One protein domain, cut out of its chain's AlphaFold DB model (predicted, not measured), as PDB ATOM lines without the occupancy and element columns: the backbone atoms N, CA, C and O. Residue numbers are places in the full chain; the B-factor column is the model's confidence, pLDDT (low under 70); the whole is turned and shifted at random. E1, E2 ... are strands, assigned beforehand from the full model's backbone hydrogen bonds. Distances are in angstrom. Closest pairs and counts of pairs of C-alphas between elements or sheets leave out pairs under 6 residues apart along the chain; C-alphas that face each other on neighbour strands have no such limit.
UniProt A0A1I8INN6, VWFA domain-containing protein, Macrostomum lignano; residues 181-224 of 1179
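AT A GLANCE: This is residues 181 to 224 of the 1179 residues of the protein "VWFA domain-containing protein" of Macrostomum lignano (UniProt A0A1I8INN6). With little regular structure, this is a flat, mostly loop-built piece: a short two-stranded hairpin of E2 and E3, with the long loop of residues 200 to 218 reaching out to Val 211 and the loop of residues 187 to 194 leading back to E1. The printed part has 44 residues, with E1, E2 and E3 in that order and no named helix; the class is all strand, on 14 residues. It is only just compact, close to loose, with a radius of gyration of the C-alphas of 11.1 A and spans of 31 by 29 by 12 A.

IN THESE COORDINATES: E2, residues 195 to 199, is 12.8 A long and begins at C-alpha 195 (152.110, 174.674, 181.994). E3, residues 219 to 223, is 12.6 A long and ends at C-alpha 223 (151.460, 177.761, 184.594). E1 is residues 183 to 186, 9.7 A long.

HOW THE PARTS SIT: The hairpin strands E2 and E3 are antiparallel at 147 degrees; N 196 and O 222 are within hydrogen-bond range at 2.9 A. E1 pairs with no named strand; its closest C-alpha to E3 is Pro 186, 6.0 A from that of Phe 221.

THE WHOLE: The farthest C-alphas, of Ser 192 and Val 211, are 31.5 A apart. The link E2 to E3 is long. The printed part has no cut; residue 182 is under 70 in pLDDT.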
ATOM      1  N   GLN A 181     151.837 156.346 187.259       71.38
ATOM      2  CA  GLN A 181     151.833 155.496 186.057       71.38
ATOM      3  C   GLN A 181     153.115 155.649 185.210       71.38
ATOM      4  O   GLN A 181     153.049 155.847 184.002       71.38
ATOM      5  N   GLY A 182     154.283 155.610 185.862       69.81
ATOM      6  CA  GLY A 182     155.593 155.723 185.207       69.81
ATOM      7  C   GLY A 182     156.061 157.155 184.915       69.81
ATOM      8  O   GLY A 182     157.259 157.366 184.743       69.81
ATOM      9  N   ARG A 183     155.166 158.156 184.927       77.69
ATOM     10  CA  ARG A 183     155.475 159.547 184.548       77.69
ATOM     11  C   ARG A 183     155.493 160.507 185.740       77.69
ATOM     12  O   ARG A 183     154.628 160.473 186.620       77.69
ATOM     13  N   LEU A 184     156.464 161.417 185.730       76.69
ATOM     14  CA  LEU A 184     156.571 162.551 186.642       76.69
ATOM     15  C   LEU A 184     155.497 163.582 186.289       76.69
ATOM     16  O   LEU A 184     155.516 164.184 185.215       76.69
ATOM     17  N   SER A 185     154.537 163.734 187.198       78.56
ATOM     18  CA  SER A 185     153.325 164.533 187.037       78.56
ATOM     19  C   SER A 185     153.350 165.743 187.976       78.56
ATOM     20  O   SER A 185     153.702 165.589 189.147       78.56
ATOM     21  N   PRO A 186     152.977 166.952 187.518       78.50
ATOM     22  CA  PRO A 186     152.924 168.133 188.376       78.50
ATOM     23  C   PRO A 186     151.765 168.047 189.371       78.50
ATOM     24  O   PRO A 186     150.700 167.513 189.055       78.50
ATOM     25  N   VAL A 187     151.945 168.621 190.561       74.81
ATOM     26  CA  VAL A 187     150.873 168.729 191.563       74.81
ATOM     27  C   VAL A 187     149.859 169.783 191.107       74.81
ATOM     28  O   VAL A 187     150.095 170.985 191.236       74.81
ATOM     29  N   ARG A 188     148.730 169.326 190.549       75.69
ATOM     30  CA  ARG A 188     147.634 170.174 190.051       75.69
ATOM     31  C   ARG A 188     146.252 169.619 190.387       75.69
ATOM     32  O   ARG A 188     145.997 168.441 190.161       75.69
ATOM     33  N   CYS A 189     145.345 170.477 190.863       72.88
ATOM     34  CA  CYS A 189     143.966 170.087 191.206       72.88
ATOM     35  C   CYS A 189     143.081 169.750 189.997       72.88
ATOM     36  O   CYS A 189     141.994 169.208 190.168       72.88
ATOM     37  N   SER A 190     143.506 170.092 188.780       76.06
ATOM     38  CA  SER A 190     142.758 169.810 187.556       76.06
ATOM     39  C   SER A 190     143.715 169.504 186.407       76.06
ATOM     40  O   SER A 190     144.689 170.221 186.179       76.06
ATOM     41  N   ALA A 191     143.435 168.426 185.671       78.12
ATOM     42  CA  ALA A 191     144.235 168.005 184.521       78.12
ATOM     43  C   ALA A 191     144.134 168.975 183.326       78.12
ATOM     44  O   ALA A 191     144.979 168.926 182.432       78.12
ATOM     45  N   SER A 192     143.140 169.870 183.341       80.81
ATOM     46  CA  SER A 192     142.940 170.932 182.349       80.81
ATOM     47  C   SER A 192     143.861 172.141 182.548       80.81
ATOM     48  O   SER A 192     143.883 173.015 181.690       80.81
ATOM     49  N   ILE A 193     144.592 172.215 183.666       81.81
ATOM     50  CA  ILE A 193     145.548 173.296 183.945       81.81
ATOM     51  C   ILE A 193     146.867 172.987 183.235       81.81
ATOM     52  O   ILE A 193     147.520 171.993 183.569       81.81
ATOM     53  N   THR A 194     147.264 173.816 182.274       83.75
ATOM     54  CA  THR A 194     148.472 173.622 181.460       83.75
ATOM     55  C   THR A 194     149.647 174.480 181.944       83.75
ATOM     56  O   THR A 194     149.492 175.401 182.753       83.75
ATOM     57  N   GLY A 195     150.851 174.110 181.522       83.81
ATOM     58  CA  GLY A 195     152.110 174.674 181.994       83.81
ATOM     59  C   GLY A 195     153.269 173.708 181.762       83.81
ATOM     60  O   GLY A 195     153.078 172.610 181.227       83.81
ATOM     61  N   LYS A 196     154.468 174.083 182.213       84.25
ATOM     62  CA  LYS A 196     155.679 173.252 182.118       84.25
ATOM     63  C   LYS A 196     156.509 173.269 183.396       84.25
ATOM     64  O   LYS A 196     156.393 174.172 184.221       84.25
ATOM     65  N   PHE A 197     157.354 172.258 183.570       83.44
ATOM     66  CA  PHE A 197     158.335 172.260 184.651       83.44
ATOM     67  C   PHE A 197     159.444 173.278 184.368       83.44
ATOM     68  O   PHE A 197     159.980 173.321 183.262       83.44
ATOM     69  N   GLY A 198     159.794 174.080 185.371       82.62
ATOM     70  CA  GLY A 198     160.932 174.987 185.295       82.62
ATOM     71  C   GLY A 198     161.395 175.498 186.659       82.62
ATOM     72  O   GLY A 198     160.652 175.493 187.641       82.62
ATOM     73  N   HIS A 199     162.645 175.943 186.720       83.31
ATOM     74  CA  HIS A 199     163.256 176.543 187.900       83.31
ATOM     75  C   HIS A 199     162.585 177.884 188.231       83.31
ATOM     76  O   HIS A 199     162.662 178.822 187.434       83.31
ATOM     77  N   LYS A 200     162.017 177.999 189.437       77.12
ATOM     78  CA  LYS A 200     161.244 179.136 189.972       77.12
ATOM     79  C   LYS A 200     161.688 180.510 189.455       77.12
ATOM     80  O   LYS A 200     160.900 181.206 188.830       77.12
ATOM     81  N   ASP A 201     162.942 180.886 189.706       79.50
ATOM     82  CA  ASP A 201     163.427 182.252 189.450       79.50
ATOM     83  C   ASP A 201     164.013 182.481 188.044       79.50
ATOM     84  O   ASP A 201     164.375 183.608 187.716       79.50
ATOM     85  N   THR A 202     164.155 181.436 187.215       81.75
ATOM     86  CA  THR A 202     164.829 181.546 185.902       81.75
ATOM     87  C   THR A 202     164.053 180.959 184.722       81.75
ATOM     88  O   THR A 202     164.433 181.198 183.581       81.75
ATOM     89  N   GLY A 203     162.993 180.179 184.961       78.56
ATOM     90  CA  GLY A 203     162.197 179.526 183.913       78.56
ATOM     91  C   GLY A 203     162.913 178.405 183.142       78.56
ATOM     92  O   GLY A 203     162.298 177.785 182.277       78.56
ATOM     93  N   ASN A 204     164.185 178.132 183.449       82.94
ATOM     94  CA  ASN A 204     164.980 177.072 182.824       82.94
ATOM     95  C   ASN A 204     164.435 175.669 183.158       82.94
ATOM     96  O   ASN A 204     163.825 175.515 184.218       82.94
ATOM     97  N   PRO A 205     164.696 174.639 182.327       82.38
ATOM     98  CA  PRO A 205     164.273 173.263 182.598       82.38
ATOM     99  C   PRO A 205     164.788 172.746 183.948       82.38
ATOM    100  O   PRO A 205     165.885 173.108 184.383       82.38
ATOM    101  N   CYS A 206     163.995 171.902 184.607       84.94
ATOM    102  CA  CYS A 206     164.346 171.373 185.923       84.94
ATOM    103  C   CYS A 206     165.388 170.258 185.834       84.94
ATOM    104  O   CYS A 206     165.307 169.391 184.967       84.94
ATOM    105  N   LYS A 207     166.307 170.217 186.800       82.44
ATOM    106  CA  LYS A 207     167.242 169.097 186.991       82.44
ATOM    107  C   LYS A 207     166.636 168.011 187.882       82.44
ATOM    108  O   LYS A 207     165.967 168.326 188.871       82.44
ATOM    109  N   VAL A 208     166.936 166.749 187.568       79.38
ATOM    110  CA  VAL A 208     166.591 165.581 188.392       79.38
ATOM    111  C   VAL A 208     167.864 164.840 188.804       79.38
ATOM    112  O   VAL A 208     168.732 164.564 187.977       79.38
ATOM    113  N   ASP A 209     167.978 164.465 190.077       78.62
ATOM    114  CA  ASP A 209     169.008 163.521 190.507       78.62
ATOM    115  C   ASP A 209     168.630 162.107 190.031       78.62
ATOM    116  O   ASP A 209     167.652 161.507 190.473       78.62
ATOM    117  N   ARG A 210     169.424 161.550 189.111       76.62
ATOM    118  CA  ARG A 210     169.172 160.235 188.496       76.62
ATOM    119  C   ARG A 210     169.469 159.039 189.425       76.62
ATOM    120  O   ARG A 210     169.218 157.904 189.027       76.62
ATOM    121  N   VAL A 211     169.981 159.269 190.639       75.25
ATOM    122  CA  VAL A 211     170.182 158.259 191.696       75.25
ATOM    123  C   VAL A 211     169.061 158.312 192.734       75.25
ATOM    124  O   VAL A 211     168.548 157.260 193.112       75.25
ATOM    125  N   THR A 212     168.667 159.501 193.197       73.75
ATOM    126  CA  THR A 212     167.637 159.655 194.249       73.75
ATOM    127  C   THR A 212     166.218 159.872 193.715       73.75
ATOM    128  O   THR A 212     165.250 159.713 194.457       73.75
ATOM    129  N   LEU A 213     166.084 160.218 192.430       72.19
ATOM    130  CA  LEU A 213     164.857 160.707 191.785       72.19
ATOM    131  C   LEU A 213     164.272 161.986 192.421       72.19
ATOM    132  O   LEU A 213     163.131 162.347 192.127       72.19
ATOM    133  N   GLU A 214     165.038 162.700 193.254       74.69
ATOM    134  CA  GLU A 214     164.641 164.014 193.766       74.69
ATOM    135  C   GLU A 214     164.813 165.092 192.674       74.69
ATOM    136  O   GLU A 214     165.818 165.147 191.958       74.69
ATOM    137  N   LEU A 215     163.805 165.959 192.536       75.62
ATOM    138  CA  LEU A 215     163.888 167.194 191.748       75.62
ATOM    139  C   LEU A 215     164.737 168.234 192.483       75.62
ATOM    140  O   LEU A 215     164.733 168.276 193.715       75.62
ATOM    141  N   GLU A 216     165.388 169.136 191.745       78.62
ATOM    142  CA  GLU A 216     166.060 170.269 192.387       78.62
ATOM    143  C   GLU A 216     165.073 171.143 193.199       78.62
ATOM    144  O   GLU A 216     163.933 171.339 192.756       78.62
ATOM    145  N   PRO A 217     165.468 171.688 194.374       75.44
ATOM    146  CA  PRO A 217     164.532 172.283 195.338       75.44
ATOM    147  C   PRO A 217     163.666 173.431 194.814       75.44
ATOM    148  O   PRO A 217     162.585 173.667 195.354       75.44
ATOM    149  N   ASP A 218     164.098 174.120 193.755       78.31
ATOM    150  CA  ASP A 218     163.388 175.236 193.122       78.31
ATOM    151  C   ASP A 218     162.677 174.876 191.807       78.31
ATOM    152  O   ASP A 218     162.125 175.754 191.145       78.31
ATOM    153  N   CYS A 219     162.584 173.592 191.448       80.88
ATOM    154  CA  CYS A 219     161.714 173.151 190.358       80.88
ATOM    155  C   CYS A 219     160.229 173.361 190.698       80.88
ATOM    156  O   CYS A 219     159.728 172.853 191.707       80.88
ATOM    157  N   ARG A 220     159.493 174.079 189.847       79.38
ATOM    158  CA  ARG A 220     158.049 174.327 189.975       79.38
ATOM    159  C   ARG A 220     157.329 173.937 188.687       79.38
ATOM    160  O   ARG A 220     157.936 173.873 187.621       79.38
ATOM    161  N   PHE A 221     156.022 173.705 188.779       80.25
ATOM    162  CA  PHE A 221     155.157 173.677 187.602       80.25
ATOM    163  C   PHE A 221     154.706 175.111 187.304       80.25
ATOM    164  O   PHE A 221     153.899 175.680 188.035       80.25
ATOM    165  N   ILE A 222     155.294 175.713 186.275       78.00
ATOM    166  CA  ILE A 222     155.018 177.081 185.841       78.00
ATOM    167  C   ILE A 222     153.798 177.036 184.922       78.00
ATOM    168  O   ILE A 222     153.833 176.392 183.873       78.00
ATOM    169  N   LEU A 223     152.720 177.701 185.335       78.44
ATOM    170  CA  LEU A 223     151.460 177.761 184.594       78.44
ATOM    171  C   LEU A 223     151.600 178.590 183.313       78.44
ATOM    172  O   LEU A 223     152.257 179.633 183.315       78.44
ATOM    173  N   ASP A 224     150.917 178.177 182.243       79.69
ATOM    174  CA  ASP A 224     150.790 179.008 181.043       79.69
ATOM    175  C   ASP A 224     150.030 180.300 181.379       79.69
ATOM    176  O   ASP A 224     148.954 180.260 181.984       79.69
TER     177      ASP A 224